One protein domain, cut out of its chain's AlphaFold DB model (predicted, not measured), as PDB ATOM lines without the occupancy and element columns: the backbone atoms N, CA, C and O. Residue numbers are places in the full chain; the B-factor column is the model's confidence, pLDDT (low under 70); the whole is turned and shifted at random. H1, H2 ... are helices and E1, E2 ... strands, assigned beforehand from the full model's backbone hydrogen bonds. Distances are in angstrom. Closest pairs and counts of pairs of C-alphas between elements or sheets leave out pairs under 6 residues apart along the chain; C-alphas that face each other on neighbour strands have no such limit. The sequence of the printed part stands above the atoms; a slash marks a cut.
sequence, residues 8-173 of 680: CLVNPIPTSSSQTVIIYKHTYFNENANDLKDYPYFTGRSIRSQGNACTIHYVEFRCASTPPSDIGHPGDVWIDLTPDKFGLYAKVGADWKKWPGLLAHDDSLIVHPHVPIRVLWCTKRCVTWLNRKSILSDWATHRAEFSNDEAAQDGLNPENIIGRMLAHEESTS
ATOM      1  N   CYS A   8      73.820  70.341  98.279       87.69
ATOM      2  CA  CYS A   8      74.959  71.249  98.429       87.69
ATOM      3  C   CYS A   8      75.540  71.740  97.090       87.69
ATOM      4  O   CYS A   8      76.135  72.812  97.038       87.69
ATOM      5  N   LEU A   9      75.338  70.992  95.999       87.44
ATOM      6  CA  LEU A   9      75.729  71.399  94.646       87.44
ATOM      7  C   LEU A   9      74.648  72.247  93.966       87.44
ATOM      8  O   LEU A   9      74.967  73.105  93.149       87.44
ATOM      9  N   VAL A  10      73.374  71.997  94.283       88.62
ATOM     10  CA  VAL A  10      72.231  72.737  93.720       88.62
ATOM     11  C   VAL A  10      72.051  74.087  94.415       88.62
ATOM     12  O   VAL A  10      71.727  75.078  93.768       88.62
ATOM     13  N   ASN A  11      72.291  74.135  95.724       87.00
ATOM     14  CA  ASN A  11      72.252  75.339  96.541       87.00
ATOM     15  C   ASN A  11      73.620  75.569  97.210       87.00
ATOM     16  O   ASN A  11      73.792  75.253  98.390       87.00
ATOM     17  N   PRO A  12      74.605  76.105  96.464       80.94
ATOM     18  CA  PRO A  12      75.966  76.283  96.961       80.94
ATOM     19  C   PRO A  12      76.099  77.404  97.999       80.94
ATOM     20  O   PRO A  12      77.149  77.521  98.623       80.94
ATOM     21  N   ILE A  13      75.061  78.232  98.178       84.19
ATOM     22  CA  ILE A  13      75.039  79.348  99.130       84.19
ATOM     23  C   ILE A  13      73.784  79.220 100.001       84.19
ATOM     24  O   ILE A  13      72.795  79.929  99.788       84.19
ATOM     25  N   PRO A  14      73.780  78.290 100.970       81.81
ATOM     26  CA  PRO A  14      72.635  78.105 101.844       81.81
ATOM     27  C   PRO A  14      72.441  79.373 102.679       81.81
ATOM     28  O   PRO A  14      73.390  79.885 103.272       81.81
ATOM     29  N   THR A  15      71.216  79.889 102.723       82.81
ATOM     30  CA  THR A  15      70.862  81.062 103.529       82.81
ATOM     31  C   THR A  15      69.959  80.622 104.676       82.81
ATOM     32  O   THR A  15      69.068  79.800 104.482       82.81
ATOM     33  N   SER A  16      70.211  81.140 105.879       86.81
ATOM     34  CA  SER A  16      69.283  81.037 107.011       86.81
ATOM     35  C   SER A  16      68.548  82.361 107.157       86.81
ATOM     36  O   SER A  16      69.123  83.428 106.943       86.81
ATOM     37  N   SER A  17      67.287  82.300 107.567       86.75
ATOM     38  CA  SER A  17      66.492  83.482 107.910       86.75
ATOM     39  C   SER A  17      66.966  84.177 109.195       86.75
ATOM     40  O   SER A  17      66.653  85.346 109.417       86.75
ATOM     41  N   SER A  18      67.717  83.468 110.042       83.31
ATOM     42  CA  SER A  18      67.962  83.852 111.437       83.31
ATOM     43  C   SER A  18      69.368  84.381 111.736       83.31
ATOM     44  O   SER A  18      69.585  84.930 112.815       83.31
ATOM     45  N   GLN A  19      70.332  84.239 110.819       70.88
ATOM     46  CA  GLN A  19      71.743  84.527 111.104       70.88
ATOM     47  C   GLN A  19      72.401  85.376 110.021       70.88
ATOM     48  O   GLN A  19      72.264  85.125 108.826       70.88
ATOM     49  N   THR A  20      73.139  86.394 110.462       69.12
ATOM     50  CA  THR A  20      73.649  87.467 109.600       69.12
ATOM     51  C   THR A  20      75.006  87.177 108.970       69.12
ATOM     52  O   THR A  20      75.309  87.769 107.938       69.12
ATOM     53  N   VAL A  21      75.823  86.277 109.534       86.06
ATOM     54  CA  VAL A  21      77.134  85.925 108.961       86.06
ATOM     55  C   VAL A  21      77.437  84.443 109.182       86.06
ATOM     56  O   VAL A  21      77.838  84.035 110.270       86.06
ATOM     57  N   ILE A  22      77.262  83.640 108.134       91.69
ATOM     58  CA  ILE A  22      77.647  82.224 108.104       91.69
ATOM     59  C   ILE A  22      78.778  82.076 107.088       91.69
ATOM     60  O   ILE A  22      78.615  82.419 105.918       91.69
ATOM     61  N   ILE A  23      79.924  81.563 107.530       94.19
ATOM     62  CA  ILE A  23      81.002  81.134 106.635       94.19
ATOM     63  C   ILE A  23      80.693  79.696 106.238       94.19
ATOM     64  O   ILE A  23      80.336  78.886 107.089       94.19
ATOM     65  N   TYR A  24      80.832  79.353 104.964       93.94
ATOM     66  CA  TYR A  24      80.643  77.982 104.507       93.94
ATOM     67  C   TYR A  24      81.842  77.519 103.691       93.94
ATOM     68  O   TYR A  24      82.486  78.289 102.978       93.94
ATOM     69  N   LYS A  25      82.144  76.232 103.806       94.56
ATOM     70  CA  LYS A  25      83.212  75.551 103.085       94.56
ATOM     71  C   LYS A  25      82.627  74.296 102.462       94.56
ATOM     72  O   LYS A  25      82.013  73.480 103.143       94.56
ATOM     73  N   HIS A  26      82.793  74.155 101.154       94.75
ATOM     74  CA  HIS A  26      82.362  72.954 100.459       94.75
ATOM     75  C   HIS A  26      83.421  71.864 100.621       94.75
ATOM     76  O   HIS A  26      84.571  72.037 100.204       94.75
ATOM     77  N   THR A  27      83.026  70.743 101.209       95.44
ATOM     78  CA  THR A  27      83.918  69.631 101.536       95.44
ATOM     79  C   THR A  27      83.382  68.348 100.905       95.44
ATOM     80  O   THR A  27      82.270  68.290 100.378       95.44
ATOM     81  N   TYR A  28      84.211  67.311 100.869       95.88
ATOM     82  CA  TYR A  28      83.807  66.009 100.372       95.88
ATOM     83  C   TYR A  28      84.584  64.882 101.045       95.88
ATOM     84  O   TYR A  28      85.661  65.089 101.606       95.88
ATOM     85  N   PHE A  29      84.052  63.671 100.941       95.50
ATOM     86  CA  PHE A  29      84.780  62.438 101.203       95.50
ATOM     87  C   PHE A  29      84.527  61.433 100.076       95.50
ATOM     88  O   PHE A  29      83.583  61.569  99.298       95.50
ATOM     89  N   ASN A  30      85.405  60.440  99.960       94.81
ATOM     90  CA  ASN A  30      85.261  59.377  98.972       94.81
ATOM     91  C   ASN A  30      84.739  58.110  99.642       94.81
ATOM     92  O   ASN A  30      85.188  57.755 100.737       94.81
ATOM     93  N   GLU A  31      83.836  57.421  98.955       95.12
ATOM     94  CA  GLU A  31      83.277  56.149  99.394       95.12
ATOM     95  C   GLU A  31      83.180  55.151  98.241       95.12
ATOM     96  O   GLU A  31      83.084  55.539  97.079       95.12
ATOM     97  N   ASN A  32      83.215  53.857  98.546       93.50
ATOM     98  CA  ASN A  32      83.005  52.827  97.540       93.50
ATOM     99  C   ASN A  32      81.561  52.878  97.007       93.50
ATOM    100  O   ASN A  32      80.599  52.796  97.763       93.50
ATOM    101  N   ALA A  33      81.398  52.956  95.689       92.06
ATOM    102  CA  ALA A  33      80.118  52.966  94.990       92.06
ATOM    103  C   ALA A  33      79.241  51.758  95.354       92.06
ATOM    104  O   ALA A  33      78.016  51.869  95.379       92.06
ATOM    105  N   ASN A  34      79.860  50.614  95.666       91.88
ATOM    106  CA  ASN A  34      79.148  49.409  96.090       91.88
ATOM    107  C   ASN A  34      78.427  49.586  97.433       91.88
ATOM    108  O   ASN A  34      77.392  48.950  97.641       91.88
ATOM    109  N   ASP A  35      78.940  50.462  98.298       92.69
ATOM    110  CA  ASP A  35      78.369  50.777  99.610       92.69
ATOM    111  C   ASP A  35      77.307  51.893  99.526       92.69
ATOM    112  O   ASP A  35      76.647  52.206 100.514       92.69
ATOM    113  N   LEU A  36      77.096  52.475  98.336       93.94
ATOM    114  CA  LEU A  36      76.204  53.617  98.088       93.94
ATOM    115  C   LEU A  36      74.952  53.268  97.272       93.94
ATOM    116  O   LEU A  36      74.362  54.140  96.626       93.94
ATOM    117  N   LYS A  37      74.517  52.003  97.287       91.75
ATOM    118  CA  LYS A  37      73.329  51.559  96.528       91.75
ATOM    119  C   LYS A  37      72.103  52.426  96.837       91.75
ATOM    120  O   LYS A  37      71.479  52.963  95.915       91.75
ATOM    121  N   ASP A  38      71.881  52.681  98.124       93.56
ATOM    122  CA  ASP A  38      70.735  53.435  98.642       93.56
ATOM    123  C   ASP A  38      71.017  54.934  98.826       93.56
ATOM    124  O   ASP A  38      70.192  55.667  99.368       93.56
ATOM    125  N   TYR A  39      72.171  55.428  98.362       95.50
ATOM    126  CA  TYR A  39      72.495  56.848  98.466       95.50
ATOM    127  C   TYR A  39      71.516  57.668  97.603       95.50
ATOM    128  O   TYR A  39      71.386  57.377  96.408       95.50
ATOM    129  N   PRO A  40      70.803  58.665  98.160       95.25
ATOM    130  CA  PRO A  40      69.639  59.259  97.495       95.25
ATOM    131  C   PRO A  40      70.006  60.198  96.343       95.25
ATOM    132  O   PRO A  40      69.158  60.502  95.509       95.25
ATOM    133  N   TYR A  41      71.262  60.638  96.269       95.00
ATOM    134  CA  TYR A  41      71.709  61.606  95.279       95.00
ATOM    135  C   TYR A  41      72.587  60.973  94.207       95.00
ATOM    136  O   TYR A  41      73.184  59.908  94.377       95.00
ATOM    137  N   PHE A  42      72.703  61.671  93.088       92.06
ATOM    138  CA  PHE A  42      73.676  61.363  92.068       92.06
ATOM    139  C   PHE A  42      75.082  61.600  92.623       92.06
ATOM    140  O   PHE A  42      75.457  62.708  93.011       92.06
ATOM    141  N   THR A  43      75.872  60.536  92.664       86.50
ATOM    142  CA  THR A  43      77.309  60.603  92.899       86.50
ATOM    143  C   THR A  43      77.984  60.488  91.548       86.50
ATOM    144  O   THR A  43      77.991  59.407  90.950       86.50
ATOM    145  N   GLY A  44      78.541  61.590  91.044       79.38
ATOM    146  CA  GLY A  44      79.423  61.510  89.885       79.38
ATOM    147  C   GLY A  44      80.533  60.498  90.174       79.38
ATOM    148  O   GLY A  44      81.076  60.472  91.283       79.38
ATOM    149  N   ARG A  45      80.859  59.632  89.207       75.69
ATOM    150  CA  ARG A  45      82.091  58.841  89.319       75.69
ATOM    151  C   ARG A  45      83.247  59.825  89.371       75.69
ATOM    152  O   ARG A  45      83.342  60.707  88.516       75.69
ATOM    153  N   SER A  46      84.100  59.699  90.380       72.56
ATOM    154  CA  SER A  46      85.265  60.566  90.468       72.56
ATOM    155  C   SER A  46      86.193  60.244  89.301       72.56
ATOM    156  O   SER A  46      86.721  59.141  89.202       72.56
ATOM    157  N   ILE A  47      86.399  61.220  88.412       66.62
ATOM    158  CA  ILE A  47      87.274  61.089  87.232       66.62
ATOM    159  C   ILE A  47      88.708  60.719  87.657       66.62
ATOM    160  O   ILE A  47      89.458  60.121  86.892       66.62
ATOM    161  N   ARG A  48      89.094  61.061  88.894       67.50
ATOM    162  CA  ARG A  48      90.447  60.854  89.422       67.50
ATOM    163  C   ARG A  48      90.670  59.476  90.033       67.50
ATOM    164  O   ARG A  48      91.819  59.069  90.165       67.50
ATOM    165  N   SER A  49      89.619  58.768  90.435       64.62
ATOM    166  CA  SER A  49      89.776  57.433  90.999       64.62
ATOM    167  C   SER A  49      89.634  56.401  89.891       64.62
ATOM    168  O   SER A  49      88.536  56.182  89.391       64.62
ATOM    169  N   GLN A  50      90.718  55.698  89.565       71.31
ATOM    170  CA  GLN A  50      90.700  54.505  88.702       71.31
ATOM    171  C   GLN A  50      89.934  53.311  89.326       71.31
ATOM    172  O   GLN A  50      90.113  52.169  88.919       71.31
ATOM    173  N   GLY A  51      89.086  53.550  90.329       77.12
ATOM    174  CA  GLY A  51      88.320  52.537  91.045       77.12
ATOM    175  C   GLY A  51      86.850  52.918  91.176       77.12
ATOM    176  O   GLY A  51      86.429  54.005  90.786       77.12
ATOM    177  N   ASN A  52      86.073  52.025  91.787       86.75
ATOM    178  CA  ASN A  52      84.654  52.227  92.087       86.75
ATOM    179  C   ASN A  52      84.433  53.254  93.215       86.75
ATOM    180  O   ASN A  52      83.574  53.042  94.055       86.75
ATOM    181  N   ALA A  53      85.204  54.339  93.292       91.44
ATOM    182  CA  ALA A  53      85.005  55.369  94.304       91.44
ATOM    183  C   ALA A  53      84.063  56.471  93.792       91.44
ATOM    184  O   ALA A  53      84.175  56.982  92.675       91.44
ATOM    185  N   CYS A  54      83.130  56.845  94.650       92.12
ATOM    186  CA  CYS A  54      82.183  57.927  94.481       92.12
ATOM    187  C   CYS A  54      82.527  59.048  95.461       92.12
ATOM    188  O   CYS A  54      82.889  58.793  96.610       92.12
ATOM    189  N   THR A  55      82.400  60.293  95.008       94.00
ATOM    190  CA  THR A  55      82.615  61.465  95.857       94.00
ATOM    191  C   THR A  55      81.283  61.939  96.432       94.00
ATOM    192  O   THR A  55      80.302  62.137  95.710       94.00
ATOM    193  N   ILE A  56      81.252  62.101  97.751       95.44
ATOM    194  CA  ILE A  56      80.109  62.596  98.513       95.44
ATOM    195  C   ILE A  56      80.461  63.978  99.032       95.44
ATOM    196  O   ILE A  56      81.439  64.133  99.761       95.44
ATOM    197  N   HIS A  57      79.677  64.969  98.630       95.38
ATOM    198  CA  HIS A  57      79.858  66.363  98.984       95.38
ATOM    199  C   HIS A  57      78.947  66.745 100.147       95.38
ATOM    200  O   HIS A  57      77.828  66.251 100.272       95.38
ATOM    201  N   TYR A  58      79.431  67.654 100.978       96.75
ATOM    202  CA  TYR A  58      78.683  68.237 102.082       96.75
ATOM    203  C   TYR A  58      79.196  69.653 102.348       96.75
ATOM    204  O   TYR A  58      80.301  70.022 101.933       96.75
ATOM    205  N   VAL A  59      78.389  70.457 103.025       96.81
ATOM    206  CA  VAL A  59      78.760  71.807 103.445       96.81
ATOM    207  C   VAL A  59      79.191  71.783 104.903       96.81
ATOM    208  O   VAL A  59      78.521  71.219 105.767       96.81
ATOM    209  N   GLU A  60      80.324  72.413 105.171       97.44
ATOM    210  CA  GLU A  60      80.784  72.744 106.509       97.44
ATOM    211  C   GLU A  60      80.477  74.222 106.773       97.44
ATOM    212  O   GLU A  60      81.078  75.113 106.173       97.44
ATOM    213  N   PHE A  61      79.517  74.479 107.652       96.62
ATOM    214  CA  PHE A  61      79.142  75.811 108.107       96.62
ATOM    215  C   PHE A  61      79.957  76.206 109.333       96.62
ATOM    216  O   PHE A  61      80.235  75.379 110.200       96.62
ATOM    217  N   ARG A  62      80.299  77.488 109.439       96.50
ATOM    218  CA  ARG A  62      80.988  78.065 110.589       96.50
ATOM    219  C   ARG A  62      80.344  79.391 110.966       96.50
ATOM    220  O   ARG A  62      80.233  80.294 110.136       96.50
ATOM    221  N   CYS A  63      79.929  79.515 112.218       96.06
ATOM    222  CA  CYS A  63      79.297  80.722 112.743       96.06
ATOM    223  C   CYS A  63      79.469  80.776 114.263       96.06
ATOM    224  O   CYS A  63      79.533  79.733 114.901       96.06
ATOM    225  N   ALA A  64      79.512  81.966 114.862       95.69
ATOM    226  CA  ALA A  64      79.568  82.145 116.318       95.69
ATOM    227  C   ALA A  64      78.175  82.022 116.964       95.69
ATOM    228  O   ALA A  64      77.693  82.946 117.619       95.69
ATOM    229  N   SER A  65      77.483  80.921 116.678       95.19
ATOM    230  CA  SER A  65      76.196  80.573 117.274       95.19
ATOM    231  C   SER A  65      75.844  79.110 116.997       95.19
ATOM    232  O   SER A  65      76.403  78.462 116.105       95.19
ATOM    233  N   THR A  66      74.867  78.600 117.742       95.25
ATOM    234  CA  THR A  66      74.265  77.286 117.507       95.25
ATOM    235  C   THR A  66      73.620  77.203 116.117       95.25
ATOM    236  O   THR A  66      73.082  78.208 115.642       95.25
ATOM    237  N   PRO A  67      73.607  76.020 115.480       96.75
ATOM    238  CA  PRO A  67      73.065  75.867 114.137       96.75
ATOM    239  C   PRO A  67      71.564  76.186 114.086       96.75
ATOM    240  O   PRO A  67      70.802  75.645 114.895       96.75
ATOM    241  N   PRO A  68      71.101  77.010 113.132       96.06
ATOM    242  CA  PRO A  68      69.685  77.271 112.973       96.06
ATOM    243  C   PRO A  68      68.999  76.062 112.323       96.06
ATOM    244  O   PRO A  68      69.587  75.307 111.541       96.06
ATOM    245  N   SER A  69      67.734  75.830 112.670       95.50
ATOM    246  CA  SER A  69      66.995  74.643 112.219       95.50
ATOM    247  C   SER A  69      66.693  74.649 110.717       95.50
ATOM    248  O   SER A  69      66.544  73.577 110.128       95.50
ATOM    249  N   ASP A  70      66.628  75.836 110.109       94.81
ATOM    250  CA  ASP A  70      66.211  76.084 108.724       94.81
ATOM    251  C   ASP A  70      67.330  75.931 107.678       94.81
ATOM    252  O   ASP A  70      67.059  76.046 106.485       94.81
ATOM    253  N   ILE A  71      68.568  75.649 108.099       94.69
ATOM    254  CA  ILE A  71      69.718  75.498 107.200       94.69
ATOM    255  C   ILE A  71      70.278  74.070 107.202       94.69
ATOM    256  O   ILE A  71      70.166  73.324 108.182       94.69
ATOM    257  N   GLY A  72      70.940  73.735 106.093       94.75
ATOM    258  CA  GLY A  72      71.687  72.497 105.900       94.75
ATOM    259  C   GLY A  72      70.826  71.321 105.445       94.75
ATOM    260  O   GLY A  72      69.613  71.276 105.640       94.75
ATOM    261  N   HIS A  73      71.491  70.342 104.847       96.00
ATOM    262  CA  HIS A  73      70.925  69.073 104.409       96.00
ATOM    263  C   HIS A  73      71.545  67.917 105.200       96.00
ATOM    264  O   HIS A  73      72.633  68.071 105.754       96.00
ATOM    265  N   PRO A  74      70.888  66.745 105.269       97.31
ATOM    266  CA  PRO A  74      71.447  65.599 105.974       97.31
ATOM    267  C   PRO A  74      72.867  65.256 105.484       97.31
ATOM    268  O   PRO A  74      73.069  64.991 104.301       97.31
ATOM    269  N   GLY A  75      73.834  65.236 106.408       97.06
ATOM    270  CA  GLY A  75      75.263  65.027 106.131       97.06
ATOM    271  C   GLY A  75      76.115  66.300 106.212       97.06
ATOM    272  O   GLY A  75      77.335  66.200 106.357       97.06
ATOM    273  N   ASP A  76      75.489  67.479 106.195       97.69
ATOM    274  CA  ASP A  76      76.177  68.746 106.435       97.69
ATOM    275  C   ASP A  76      76.635  68.874 107.894       97.69
ATOM    276  O   ASP A  76      76.113  68.228 108.813       97.69
ATOM    277  N   VAL A  77      77.630  69.731 108.100       98.25
ATOM    278  CA  VAL A  77      78.342  69.899 109.364       98.25
ATOM    279  C   VAL A  77      78.313  71.364 109.785       98.25
ATOM    280  O   VAL A  77      78.421  72.250 108.946       98.25
ATOM    281  N   TRP A  78      78.199  71.626 111.085       98.12
ATOM    282  CA  TRP A  78      78.240  72.967 111.662       98.12
ATOM    283  C   TRP A  78      79.303  73.068 112.746       98.12
ATOM    284  O   TRP A  78      79.350  72.232 113.649       98.12
ATOM    285  N   ILE A  79      80.111  74.121 112.686       97.75
ATOM    286  CA  ILE A  79      81.094  74.480 113.701       97.75
ATOM    287  C   ILE A  79      80.649  75.788 114.355       97.75
ATOM    288  O   ILE A  79      80.694  76.858 113.743       97.75
ATOM    289  N   ASP A  80      80.218  75.686 115.605       97.38
ATOM    290  CA  ASP A  80      79.948  76.831 116.462       97.38
ATOM    291  C   ASP A  80      81.284  77.423 116.926       97.38
ATOM    292  O   ASP A  80      82.085  76.748 117.571       97.38
ATOM    293  N   LEU A  81      81.527  78.671 116.536       96.62
ATOM    294  CA  LEU A  81      82.723  79.459 116.817       96.62
ATOM    295  C   LEU A  81      82.546  80.387 118.027       96.62
ATOM    296  O   LEU A  81      83.346  81.305 118.208       96.62
ATOM    297  N   THR A  82      81.487  80.206 118.820       96.06
ATOM    298  CA  THR A  82      81.277  80.995 120.036       96.06
ATOM    299  C   THR A  82      82.480  80.809 120.969       96.06
ATOM    300  O   THR A  82      82.794  79.666 121.321       96.06
ATOM    301  N   PRO A  83      83.158  81.896 121.390       93.81
ATOM    302  CA  PRO A  83      84.280  81.808 122.318       93.81
ATOM    303  C   PRO A  83      83.911  81.001 123.566       93.81
ATOM    304  O   PRO A  83      82.802  81.127 124.088       93.81
ATOM    305  N   ASP A  84      84.827  80.134 123.999       91.88
ATOM    306  CA  ASP A  84      84.681  79.232 125.154       91.88
ATOM    307  C   ASP A  84      83.555  78.184 125.040       91.88
ATOM    308  O   ASP A  84      83.300  77.432 125.981       91.88
ATOM    309  N   LYS A  85      82.870  78.113 123.891       94.00
ATOM    310  CA  LYS A  85      81.725  77.222 123.649       94.00
ATOM    311  C   LYS A  85      81.769  76.597 122.257       94.00
ATOM    312  O   LYS A  85      80.735  76.450 121.607       94.00
ATOM    313  N   PHE A  86      82.962  76.221 121.802       96.62
ATOM    314  CA  PHE A  86      83.114  75.578 120.503       96.62
ATOM    315  C   PHE A  86      82.270  74.306 120.413       96.62
ATOM    316  O   PHE A  86      82.344  73.419 121.258       96.62
ATOM    317  N   GLY A  87      81.468  74.193 119.363       97.19
ATOM    318  CA  GLY A  87      80.563  73.063 119.189       97.19
ATOM    319  C   GLY A  87      80.672  72.494 117.791       97.19
ATOM    320  O   GLY A  87      80.725  73.239 116.821       97.19
ATOM    321  N   LEU A  88      80.677  71.170 117.678       98.12
ATOM    322  CA  LEU A  88      80.600  70.486 116.396       98.12
ATOM    323  C   LEU A  88      79.239  69.807 116.301       98.12
ATOM    324  O   LEU A  88      78.847  69.099 117.224       98.12
ATOM    325  N   TYR A  89      78.529  70.007 115.198       98.44
ATOM    326  CA  TYR A  89      77.222  69.412 114.958       98.44
ATOM    327  C   TYR A  89      77.163  68.799 113.560       98.44
ATOM    328  O   TYR A  89      77.829  69.270 112.641       98.44
ATOM    329  N   ALA A  90      76.327  67.780 113.383       98.38
ATOM    330  CA  ALA A  90      75.952  67.263 112.068       98.38
ATOM    331  C   ALA A  90      74.439  67.284 111.888       98.38
ATOM    332  O   ALA A  90      73.685  67.028 112.832       98.38
ATOM    333  N   LYS A  91      74.000  67.544 110.658       98.12
ATOM    334  CA  LYS A  91      72.593  67.470 110.274       98.12
ATOM    335  C   LYS A  91      72.216  66.004 110.067       98.12
ATOM    336  O   LYS A  91      72.683  65.358 109.125       98.12
ATOM    337  N   VAL A  92      71.384  65.462 110.954       97.56
ATOM    338  CA  VAL A  92      70.894  64.076 110.904       97.56
ATOM    339  C   VAL A  92      69.376  64.103 110.792       97.56
ATOM    340  O   VAL A  92      68.667  64.272 111.781       97.56
ATOM    341  N   GLY A  93      68.874  63.932 109.569       95.69
ATOM    342  CA  GLY A  93      67.462  64.169 109.278       95.69
ATOM    343  C   GLY A  93      67.144  65.665 109.342       95.69
ATOM    344  O   GLY A  93      67.840  66.466 108.719       95.69
ATOM    345  N   ALA A  94      66.104  66.038 110.088       95.75
ATOM    346  CA  ALA A  94      65.715  67.439 110.273       95.75
ATOM    347  C   ALA A  94      66.552  68.160 111.345       95.75
ATOM    348  O   ALA A  94      66.653  69.389 111.327       95.75
ATOM    349  N   ASP A  95      67.201  67.413 112.237       97.50
ATOM    350  CA  ASP A  95      67.801  67.960 113.448       97.50
ATOM    351  C   ASP A  95      69.322  68.054 113.361       97.50
ATOM    352  O   ASP A  95      70.001  67.231 112.738       97.50
ATOM    353  N   TRP A  96      69.867  69.058 114.040       98.12
ATOM    354  CA  TRP A  96      71.297  69.164 114.294       98.12
ATOM    355  C   TRP A  96      71.648  68.380 115.556       98.12
ATOM    356  O   TRP A  96      71.118  68.646 116.632       98.12
ATOM    357  N   LYS A  97      72.563  67.417 115.439       98.12
ATOM    358  CA  LYS A  97      73.058  66.631 116.573       98.12
ATOM    359  C   LYS A  97      74.458  67.087 116.951       98.12
ATOM    360  O   LYS A  97      75.333  67.122 116.088       98.12
ATOM    361  N   LYS A  98      74.665  67.420 118.230       98.00
ATOM    362  CA  LYS A  98      75.975  67.817 118.767       98.00
ATOM    363  C   LYS A  98      76.887  66.599 118.882       98.00
ATOM    364  O   LYS A  98      76.490  65.579 119.439       98.00
ATOM    365  N   TRP A  99      78.103  66.718 118.362       97.69
ATOM    366  CA  TRP A  99      79.139  65.703 118.450       97.69
ATOM    367  C   TRP A  99      79.555  65.507 119.915       97.69
ATOM    368  O   TRP A  99      79.957  66.474 120.562       97.69
ATOM    369  N   PRO A 100      79.479  64.274 120.444       95.62
ATOM    370  CA  PRO A 100      79.796  63.984 121.846       95.62
ATOM    371  C   PRO A 100      81.291  64.073 122.198       95.62
ATOM    372  O   PRO A 100      81.646  63.948 123.367       95.62
ATOM    373  N   GLY A 101      82.174  64.274 121.215       93.75
ATOM    374  CA  GLY A 101      83.623  64.304 121.418       93.75
ATOM    375  C   GLY A 101      84.283  62.926 121.364       93.75
ATOM    376  O   GLY A 101      83.674  61.931 120.977       93.75
ATOM    377  N   LEU A 102      85.560  62.869 121.751       90.19
ATOM    378  CA  LEU A 102      86.383  61.653 121.676       90.19
ATOM    379  C   LEU A 102      86.086  60.631 122.772       90.19
ATOM    380  O   LEU A 102      86.566  59.514 122.689       90.19
ATOM    381  N   LEU A 103      85.362  61.002 123.826       86.56
ATOM    382  CA  LEU A 103      85.015  60.088 124.924       86.56
ATOM    383  C   LEU A 103      83.663  59.397 124.708       86.56
ATOM    384  O   LEU A 103      83.176  58.679 125.576       86.56
ATOM    385  N   ALA A 104      83.068  59.625 123.543       87.31
ATOM    386  CA  ALA A 104      81.817  59.039 123.117       87.31
ATOM    387  C   ALA A 104      81.893  57.509 123.072       87.31
ATOM    388  O   ALA A 104      82.801  56.939 122.471       87.31
ATOM    389  N   HIS A 105      80.901  56.846 123.662       89.19
ATOM    390  CA  HIS A 105      80.672  55.420 123.443       89.19
ATOM    391  C   HIS A 105      80.216  55.167 121.998       89.19
ATOM    392  O   HIS A 105      79.610  56.047 121.378       89.19
ATOM    393  N   ASP A 106      80.426  53.953 121.488       88.56
ATOM    394  CA  ASP A 106      80.071  53.542 120.120       88.56
ATOM    395  C   ASP A 106      78.632  53.890 119.713       88.56
ATOM    396  O   ASP A 106      78.387  54.205 118.546       88.56
ATOM    397  N   ASP A 107      77.697  53.857 120.666       91.00
ATOM    398  CA  ASP A 107      76.271  54.141 120.459       91.00
ATOM    399  C   ASP A 107      75.953  55.641 120.375       91.00
ATOM    400  O   ASP A 107      74.895  56.037 119.890       91.00
ATOM    401  N   SER A 108      76.873  56.488 120.835       94.19
ATOM    402  CA  SER A 108      76.739  57.948 120.795       94.19
ATOM    403  C   SER A 108      77.391  58.583 119.565       94.19
ATOM    404  O   SER A 108      77.182  59.766 119.302       94.19
ATOM    405  N   LEU A 109      78.147  57.810 118.776       95.88
ATOM    406  CA  LEU A 109      78.760  58.302 117.546       95.88
ATOM    407  C   LEU A 109      77.689  58.767 116.553       95.88
ATOM    408  O   LEU A 109      76.730  58.054 116.251       95.88
ATOM    409  N   ILE A 110      77.876  59.964 115.995       97.81
ATOM    410  CA  ILE A 110      76.965  60.488 114.980       97.81
ATOM    411  C   ILE A 110      77.279  59.821 113.645       97.81
ATOM    412  O   ILE A 110      78.296  60.109 113.016       97.81
ATOM    413  N   VAL A 111      76.389  58.936 113.212       97.88
ATOM    414  CA  VAL A 111      76.474  58.226 111.933       97.88
ATOM    415  C   VAL A 111      75.991  59.119 110.784       97.88
ATOM    416  O   VAL A 111      75.004  59.842 110.929       97.88
ATOM    417  N   HIS A 112      76.662  59.057 109.631       98.06
ATOM    418  CA  HIS A 112      76.248  59.794 108.437       98.06
ATOM    419  C   HIS A 112      74.870  59.298 107.957       98.06
ATOM    420  O   HIS A 112      74.696  58.092 107.752       98.06
ATOM    421  N   PRO A 113      73.897  60.192 107.697       97.38
ATOM    422  CA  PRO A 113      72.498  59.811 107.467       97.38
ATOM    423  C   PRO A 113      72.278  58.940 106.226       97.38
ATOM    424  O   PRO A 113      71.317  58.181 106.165       97.38
ATOM    425  N   HIS A 114      73.168  59.035 105.239       96.69
ATOM    426  CA  HIS A 114      73.080  58.265 103.995       96.69
ATOM    427  C   HIS A 114      74.221  57.257 103.806       96.69
ATOM    428  O   HIS A 114      74.250  56.560 102.799       96.69
ATOM    429  N   VAL A 115      75.184  57.201 104.735       97.00
ATOM    430  CA  VAL A 115      76.365  56.325 104.627       97.00
ATOM    431  C   VAL A 115      76.666  55.745 106.010       97.00
ATOM    432  O   VAL A 115      77.552  56.240 106.702       97.00
ATOM    433  N   PRO A 116      75.941  54.702 106.452       96.69
ATOM    434  CA  PRO A 116      75.981  54.246 107.846       96.69
ATOM    435  C   PRO A 116      77.349  53.756 108.344       96.69
ATOM    436  O   PRO A 116      77.591  53.649 109.545       96.69
ATOM    437  N   ILE A 117      78.258  53.452 107.417       96.75
ATOM    438  CA  ILE A 117      79.644  53.080 107.712       96.75
ATOM    439  C   ILE A 117      80.529  54.282 108.059       96.75
ATOM    440  O   ILE A 117      81.669  54.080 108.467       96.75
ATOM    441  N   ARG A 118      80.038  55.516 107.905       97.56
ATOM    442  CA  ARG A 118      80.759  56.750 108.224       97.56
ATOM    443  C   ARG A 118      80.225  57.383 109.498       97.56
ATOM    444  O   ARG A 118      79.017  57.431 109.716       97.56
ATOM    445  N   VAL A 119      81.130  57.916 110.307       97.81
ATOM    446  CA  VAL A 119      80.822  58.674 111.522       97.81
ATOM    447  C   VAL A 119      81.483  60.044 111.468       97.81
ATOM    448  O   VAL A 119      82.552  60.199 110.871       97.81
ATOM    449  N   LEU A 120      80.830  61.042 112.061       98.06
ATOM    450  CA  LEU A 120      81.394  62.379 112.181       98.06
ATOM    451  C   LEU A 120      82.587  62.333 113.130       98.06
ATOM    452  O   LEU A 120      82.485  61.805 114.242       98.06
ATOM    453  N   TRP A 121      83.699  62.917 112.699       96.81
ATOM    454  CA  TRP A 121      84.919  62.944 113.483       96.81
ATOM    455  C   TRP A 121      85.669  64.264 113.324       96.81
ATOM    456  O   TRP A 121      85.693  64.861 112.246       96.81
ATOM    457  N   CYS A 122      86.325  64.695 114.401       95.69
ATOM    458  CA  CYS A 122      87.237  65.830 114.395       95.69
ATOM    459  C   CYS A 122      88.662  65.321 114.607       95.69
ATOM    460  O   CYS A 122      88.957  64.681 115.613       95.69
ATOM    461  N   THR A 123      89.549  65.611 113.660       91.75
ATOM    462  CA  THR A 123      90.996  65.397 113.800       91.75
ATOM    463  C   THR A 123      91.668  66.703 114.233       91.75
ATOM    464  O   THR A 123      91.028  67.754 114.259       91.75
ATOM    465  N   LYS A 124      92.981  66.690 114.500       89.69
ATOM    466  CA  LYS A 124      93.749  67.933 114.714       89.69
ATOM    467  C   LYS A 124      93.737  68.886 113.511       89.69
ATOM    468  O   LYS A 124      94.065  70.054 113.665       89.69
ATOM    469  N   ARG A 125      93.434  68.387 112.309       91.19
ATOM    470  CA  ARG A 125      93.604  69.133 111.053       91.19
ATOM    471  C   ARG A 125      92.292  69.522 110.390       91.19
ATOM    472  O   ARG A 125      92.259  70.503 109.656       91.19
ATOM    473  N   CYS A 126      91.249  68.726 110.581       94.56
ATOM    474  CA  CYS A 126      89.967  68.934 109.927       94.56
ATOM    475  C   CYS A 126      88.833  68.179 110.619       94.56
ATOM    476  O   CYS A 126      89.056  67.191 111.331       94.56
ATOM    477  N   VAL A 127      87.615  68.609 110.308       96.25
ATOM    478  CA  VAL A 127      86.388  67.847 110.524       96.25
ATOM    479  C   VAL A 127      86.080  67.044 109.266       96.25
ATOM    480  O   VAL A 127      86.198  67.561 108.156       96.25
ATOM    481  N   THR A 128      85.723  65.769 109.416       97.12
ATOM    482  CA  THR A 128      85.333  64.934 108.276       97.12
ATOM    483  C   THR A 128      84.504  63.717 108.689       97.12
ATOM    484  O   THR A 128      84.315  63.430 109.872       97.12
ATOM    485  N   TRP A 129      84.015  62.983 107.692       97.88
ATOM    486  CA  TRP A 129      83.303  61.719 107.845       97.88
ATOM    487  C   TRP A 129      84.280  60.544 107.680       97.88
ATOM    488  O   TRP A 129      84.733  60.228 106.574       97.88
ATOM    489  N   LEU A 130      84.622  59.882 108.787       96.19
ATOM    490  CA  LEU A 130      85.584  58.772 108.815       96.19
ATOM    491  C   LEU A 130      84.888  57.417 108.891       96.19
ATOM    492  O   LEU A 130      83.754  57.309 109.351       96.19
ATOM    493  N   ASN A 131      85.554  56.373 108.394       96.00
ATOM    494  CA  ASN A 131      85.005  55.023 108.433       96.00
ATOM    495  C   ASN A 131      84.918  54.542 109.889       96.00
ATOM    496  O   ASN A 131      85.926  54.506 110.593       96.00
ATOM    497  N   ARG A 132      83.725  54.128 110.320       95.75
ATOM    498  CA  ARG A 132      83.447  53.667 111.681       95.75
ATOM    499  C   ARG A 132      84.381  52.537 112.098       95.75
ATOM    500  O   ARG A 132      84.862  52.547 113.220       95.75
ATOM    501  N   LYS A 133      84.677  51.587 111.204       94.75
ATOM    502  CA  LYS A 133      85.577  50.468 111.521       94.75
ATOM    503  C   LYS A 133      87.000  50.943 111.801       94.75
ATOM    504  O   LYS A 133      87.598  50.429 112.731       94.75
ATOM    505  N   SER A 134      87.497  51.921 111.040       92.50
ATOM    506  CA  SER A 134      88.835  52.501 111.246       92.50
ATOM    507  C   SER A 134      88.914  53.263 112.567       92.50
ATOM    508  O   SER A 134      89.861  53.079 113.318       92.50
ATOM    509  N   ILE A 135      87.873  54.030 112.912       91.31
ATOM    510  CA  ILE A 135      87.809  54.708 114.212       91.31
ATOM    511  C   ILE A 135      87.824  53.705 115.370       91.31
ATOM    512  O   ILE A 135      88.513  53.929 116.360       91.31
ATOM    513  N   LEU A 136      87.079  52.602 115.252       88.94
ATOM    514  CA  LEU A 136      86.999  51.589 116.306       88.94
ATOM    515  C   LEU A 136      88.260  50.716 116.394       88.94
ATOM    516  O   LEU A 136      88.663  50.364 117.500       88.94
ATOM    517  N   SER A 137      88.893  50.370 115.266       89.00
ATOM    518  CA  SER A 137      90.138  49.590 115.266       89.00
ATOM    519  C   SER A 137      91.314  50.403 115.796       89.00
ATOM    520  O   SER A 137      92.117  49.887 116.570       89.00
ATOM    521  N   ASP A 138      91.364  51.687 115.441       86.19
ATOM    522  CA  ASP A 138      92.509  52.560 115.701       86.19
ATOM    523  C   ASP A 138      92.184  53.592 116.787       86.19
ATOM    524  O   ASP A 138      92.814  54.646 116.889       86.19
ATOM    525  N   TRP A 139      91.197  53.289 117.635       84.69
ATOM    526  CA  TRP A 139      90.728  54.187 118.687       84.69
ATOM    527  C   TRP A 139      91.864  54.649 119.601       84.69
ATOM    528  O   TRP A 139      91.951  55.822 119.964       84.69
ATOM    529  N   ALA A 140      92.765  53.726 119.952       84.25
ATOM    530  CA  ALA A 140      93.938  54.025 120.765       84.25
ATOM    531  C   ALA A 140      94.876  55.019 120.067       84.25
ATOM    532  O   ALA A 140      95.347  55.949 120.714       84.25
ATOM    533  N   THR A 141      95.093  54.865 118.760       86.06
ATOM    534  CA  THR A 141      95.921  55.764 117.947       86.06
ATOM    535  C   THR A 141      95.294  57.149 117.871       86.06
ATOM    536  O   THR A 141      95.946  58.134 118.207       86.06
ATOM    537  N   HIS A 142      94.005  57.231 117.531       81.56
ATOM    538  CA  HIS A 142      93.290  58.504 117.487       81.56
ATOM    539  C   HIS A 142      93.295  59.197 118.847       81.56
ATOM    540  O   HIS A 142      93.549  60.392 118.926       81.56
ATOM    541  N   ARG A 143      93.089  58.459 119.940       82.19
ATOM    542  CA  ARG A 143      93.176  59.018 121.291       82.19
ATOM    543  C   ARG A 143      94.593  59.487 121.632       82.19
ATOM    544  O   ARG A 143      94.742  60.563 122.208       82.19
ATOM    545  N   ALA A 144      95.615  58.711 121.278       83.25
ATOM    546  CA  ALA A 144      97.015  59.052 121.515       83.25
ATOM    547  C   ALA A 144      97.424  60.327 120.768       83.25
ATOM    548  O   ALA A 144      98.107  61.172 121.346       83.25
ATOM    549  N   GLU A 145      96.927  60.533 119.541       82.12
ATOM    550  CA  GLU A 145      97.149  61.778 118.800       82.12
ATOM    551  C   GLU A 145      96.744  62.999 119.636       82.12
ATOM    552  O   GLU A 145      97.494  63.972 119.687       82.12
ATOM    553  N   PHE A 146      95.611  62.948 120.342       78.31
ATOM    554  CA  PHE A 146      95.147  64.048 121.195       78.31
ATOM    555  C   PHE A 146      95.775  64.085 122.591       78.31
ATOM    556  O   PHE A 146      95.748  65.151 123.209       78.31
ATOM    557  N   SER A 147      96.323  62.961 123.062       74.25
ATOM    558  CA  SER A 147      96.898  62.795 124.404       74.25
ATOM    559  C   SER A 147      98.363  63.218 124.518       74.25
ATOM    560  O   SER A 147      98.813  63.471 125.629       74.25
ATOM    561  N   ASN A 148      99.108  63.287 123.411       69.44
ATOM    562  CA  ASN A 148     100.525  63.679 123.435       69.44
ATOM    563  C   ASN A 148     100.751  65.163 123.788       69.44
ATOM    564  O   ASN A 148     101.888  65.566 124.005       69.44
ATOM    565  N   ASP A 149      99.686  65.965 123.860       67.06
ATOM    566  CA  ASP A 149      99.745  67.285 124.483       67.06
ATOM    567  C   ASP A 149      99.534  67.084 125.991       67.06
ATOM    568  O   ASP A 149      98.408  66.926 126.456       67.06
ATOM    569  N   GLU A 150     100.640  67.046 126.734       49.03
ATOM    570  CA  GLU A 150     100.814  66.655 128.150       49.03
ATOM    571  C   GLU A 150      99.928  67.410 129.178       49.03
ATOM    572  O   GLU A 150      99.930  67.107 130.371       49.03
ATOM    573  N   ALA A 151      99.128  68.379 128.732       48.44
ATOM    574  CA  ALA A 151      98.271  69.210 129.563       48.44
ATOM    575  C   ALA A 151      96.816  68.686 129.612       48.44
ATOM    576  O   ALA A 151      95.955  69.110 128.846       48.44
ATOM    577  N   ALA A 152      96.561  67.820 130.598       56.12
ATOM    578  CA  ALA A 152      95.266  67.525 131.231       56.12
ATOM    579  C   ALA A 152      94.181  66.757 130.438       56.12
ATOM    580  O   ALA A 152      93.972  66.911 129.237       56.12
ATOM    581  N   GLN A 153      93.402  65.958 131.182       64.88
ATOM    582  CA  GLN A 153      92.166  65.296 130.729       64.88
ATOM    583  C   GLN A 153      91.162  66.267 130.081       64.88
ATOM    584  O   GLN A 153      90.390  65.850 129.216       64.88
ATOM    585  N   ASP A 154      91.231  67.557 130.420       68.75
ATOM    586  CA  ASP A 154      90.465  68.637 129.788       68.75
ATOM    587  C   ASP A 154      90.712  68.731 128.275       68.75
ATOM    588  O   ASP A 154      89.831  69.150 127.524       68.75
ATOM    589  N   GLY A 155      91.869  68.277 127.781       72.88
ATOM    590  CA  GLY A 155      92.179  68.231 126.354       72.88
ATOM    591  C   GLY A 155      91.246  67.324 125.542       72.88
ATOM    592  O   GLY A 155      91.137  67.506 124.330       72.88
ATOM    593  N   LEU A 156      90.547  66.378 126.177       82.94
ATOM    594  CA  LEU A 156      89.590  65.491 125.502       82.94
ATOM    595  C   LEU A 156      88.172  66.073 125.421       82.94
ATOM    596  O   LEU A 156      87.298  65.444 124.819       82.94
ATOM    597  N   ASN A 157      87.944  67.262 125.986       90.62
ATOM    598  CA  ASN A 157      86.677  67.964 125.847       90.62
ATOM    599  C   ASN A 157      86.459  68.370 124.370       90.62
ATOM    600  O   ASN A 157      87.360  68.996 123.796       90.62
ATOM    601  N   PRO A 158      85.325  68.026 123.720       91.81
ATOM    602  CA  PRO A 158      85.050  68.385 122.325       91.81
ATOM    603  C   PRO A 158      85.320  69.857 121.989       91.81
ATOM    604  O   PRO A 158      85.935  70.133 120.960       91.81
ATOM    605  N   GLU A 159      84.957  70.785 122.874       94.19
ATOM    606  CA  GLU A 159      85.202  72.224 122.740       94.19
ATOM    607  C   GLU A 159      86.703  72.520 122.526       94.19
ATOM    608  O   GLU A 159      87.087  73.245 121.604       94.19
ATOM    609  N   ASN A 160      87.574  71.899 123.328       91.81
ATOM    610  CA  ASN A 160      89.026  72.095 123.269       91.81
ATOM    611  C   ASN A 160      89.645  71.458 122.021       91.81
ATOM    612  O   ASN A 160      90.601  71.987 121.451       91.81
ATOM    613  N   ILE A 161      89.110  70.321 121.575       91.88
ATOM    614  CA  ILE A 161      89.558  69.648 120.349       91.88
ATOM    615  C   ILE A 161      89.265  70.519 119.127       91.88
ATOM    616  O   ILE A 161      90.147  70.721 118.291       91.88
ATOM    617  N   ILE A 162      88.053  71.074 119.052       93.88
ATOM    618  CA  ILE A 162      87.638  71.962 117.963       93.88
ATOM    619  C   ILE A 162      88.470  73.247 117.990       93.88
ATOM    620  O   ILE A 162      89.001  73.644 116.955       93.88
ATOM    621  N   GLY A 163      88.663  73.853 119.166       93.12
ATOM    622  CA  GLY A 163      89.518  75.032 119.325       93.12
ATOM    623  C   GLY A 163      90.953  74.794 118.836       93.12
ATOM    624  O   GLY A 163      91.487  75.595 118.067       93.12
ATOM    625  N   ARG A 164      91.559  73.650 119.193       91.88
ATOM    626  CA  ARG A 164      92.896  73.256 118.704       91.88
ATOM    627  C   ARG A 164      92.928  73.050 117.191       91.88
ATOM    628  O   ARG A 164      93.877  73.486 116.544       91.88
ATOM    629  N   MET A 165      91.904  72.415 116.622       94.75
ATOM    630  CA  MET A 165      91.801  72.229 115.174       94.75
ATOM    631  C   MET A 165      91.717  73.575 114.441       94.75
ATOM    632  O   MET A 165      92.428  73.779 113.457       94.75
ATOM    633  N   LEU A 166      90.905  74.513 114.933       94.06
ATOM    634  CA  LEU A 166      90.781  75.853 114.352       94.06
ATOM    635  C   LEU A 166      92.101  76.633 114.440       94.06
ATOM    636  O   LEU A 166      92.530  77.218 113.446       94.06
ATOM    637  N   ALA A 167      92.794  76.575 115.581       93.31
ATOM    638  CA  ALA A 167      94.113  77.192 115.747       93.31
ATOM    639  C   ALA A 167      95.172  76.576 114.809       93.31
ATOM    640  O   ALA A 167      96.031  77.276 114.259       93.31
ATOM    641  N   HIS A 168      95.110  75.262 114.579       93.44
ATOM    642  CA  HIS A 168      95.975  74.588 113.612       93.44
ATOM    643  C   HIS A 168      95.665  75.019 112.166       93.44
ATOM    644  O   HIS A 168      96.575  75.271 111.376       93.44
ATOM    645  N   GLU A 169      94.392  75.130 111.786       92.50
ATOM    646  CA  GLU A 169      94.013  75.622 110.455       92.50
ATOM    647  C   GLU A 169      94.472  77.075 110.245       92.50
ATOM    648  O   GLU A 169      95.041  77.400 109.203       92.50
ATOM    649  N   GLU A 170      94.326  77.932 111.256       93.06
ATOM    650  CA  GLU A 170      94.784  79.321 111.193       93.06
ATOM    651  C   GLU A 170      96.312  79.426 111.070       93.06
ATOM    652  O   GLU A 170      96.819  80.150 110.210       93.06
ATOM    653  N   SER A 171      97.065  78.669 111.872       92.06
ATOM    654  CA  SER A 171      98.534  78.663 111.804       92.06
ATOM    655  C   SER A 171      99.062  78.118 110.473       92.06
ATOM    656  O   SER A 171     100.008  78.675 109.914       92.06
ATOM    657  N   THR A 172      98.427  77.086 109.913       90.75
ATOM    658  CA  THR A 172      98.814  76.537 108.601       90.75
ATOM    659  C   THR A 172      98.401  77.423 107.429       90.75
ATOM    660  O   THR A 172      99.118  77.471 106.428       90.75
ATOM    661  N   SER A 173      97.301  78.172 107.552       88.25
ATOM    662  CA  SER A 173      96.898  79.172 106.557       88.25
ATOM    663  C   SER A 173      97.819  80.391 106.544       88.25
ATOM    664  O   SER A 173      97.959  81.028 105.503       88.25
TER     665      SER A 173
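What this domain is: This is residues 8 to 173 of the 680 residues of an uncharacterized protein of Piloderma croceum (strain F 1598) (UniProt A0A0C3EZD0). A strongly twisted sheet of five strands, with two long strands, E1 and E2, at one side, has the small hairpin of E6 and E7 over one of its faces. From the far end of that hairpin the helices H2, H3 and H4 make an arc round to H5, the longest helix, whose first part packs on the sheet at E4 and E3; residues 148 to 154, in the arc, stick out. The printed part has 166 residues, with five named helices and seven named strands in the order E1 H1 E2 E3 E4 E5 E6 E7 H2 H3 H4 H5, and its class is mixed, helices and strands. The five-stranded sheet has the order E1, E2, E3, E4, E5 and is mixed, while E6 and E7 are antiparallel. The whole is compact, with a radius of gyration of the C-alphas of 16.1 A, and rounded, with spans of 45 by 41 by 33 A.

Where its parts are: In the large sheet, E1 is residues 23 to 32, 29.8 A long, and begins at C-alpha 23 at (81.002, 81.134, 106.635). E2, residues 53 to 63, is the longest strand at 31.9 A. E3 is residues 77 to 80, 10.1 A, E4 residues 87 to 92, 15.6 A, and E5 residues 95 to 98, 9.8 A. E6 is residues 115 to 122, 17.4 A, and E7 residues 127 to 131, 13.1 A, ending at C-alpha 131 at (85.005, 55.023, 108.433). H1 is residues 33 to 36, 5.0 A, H2 residues 132 to 137, 8.6 A, H3 residues 139 to 147, 12.0 A, and H4 residues 153 to 156, 5.8 A. H5, residues 158 to 173, is 22.5 A long and ends at C-alpha 173 at (96.898, 79.172, 106.557).

How they stand to each other: E1 and E5 are the edge strands of the large sheet. E1 and E2 are antiparallel at 157 degrees, with N 25 and O 60 at 2.8 A. E2 and E3 are parallel at 22 degrees, with N 61 and O 77 at 2.8 A. E3, E4 and E5 form a meander, each strand the antiparallel neighbour of the one before. In the hairpin E3 and E4, N 78 and O 89 are 2.8 A apart; in the hairpin E4 and E5, N 90 and O 97 are 3.0 A apart. In the hairpin E6 and E7, N 121 and O 128 are 2.9 A apart. E7 is near E2 and E3; the closest C-alphas of E1 and E7 are those of Phe 29 and Trp 129, 6.8 A. The closest C-alphas of E4 and E6 are those of Ala 90 and Leu 120, 7.3 A. H5 is on the large sheet, two layers, a helix on one face of a sheet; its closest C-alphas with E4 are those of Glu 159 and Gly 87, 5.9 A. H1 only grazes that sheet. The closest C-alphas of E6 and H2 are those of Arg 118 and Arg 132, 5.4 A. H2 and H3 are close but not clearly touching, at Ile 135 and His 142, whose C-alphas are 7.4 A apart, and about perpendicular at 82 degrees. H3 and H4 touch only at the corner, the closest C-alphas being those of Phe 146 and Leu 156, 7.2 A. Every O i to N i+4 pair is within hydrogen-bond range in H2 and H5, and 4 of 5 in H3; H1 and H4 are too short for such a pair.

The domain as a whole: The two C-alphas farthest apart are those of Phe 42 and Ala 151, 45.5 A. The printed part has no cut. The long links are H1 to E2, E2 to E3 and E5 to E6. The mean pLDDT of the printed part is 90.1, and it is under 70 at residue 20, residues 47 to 49 and residues 148 to 154.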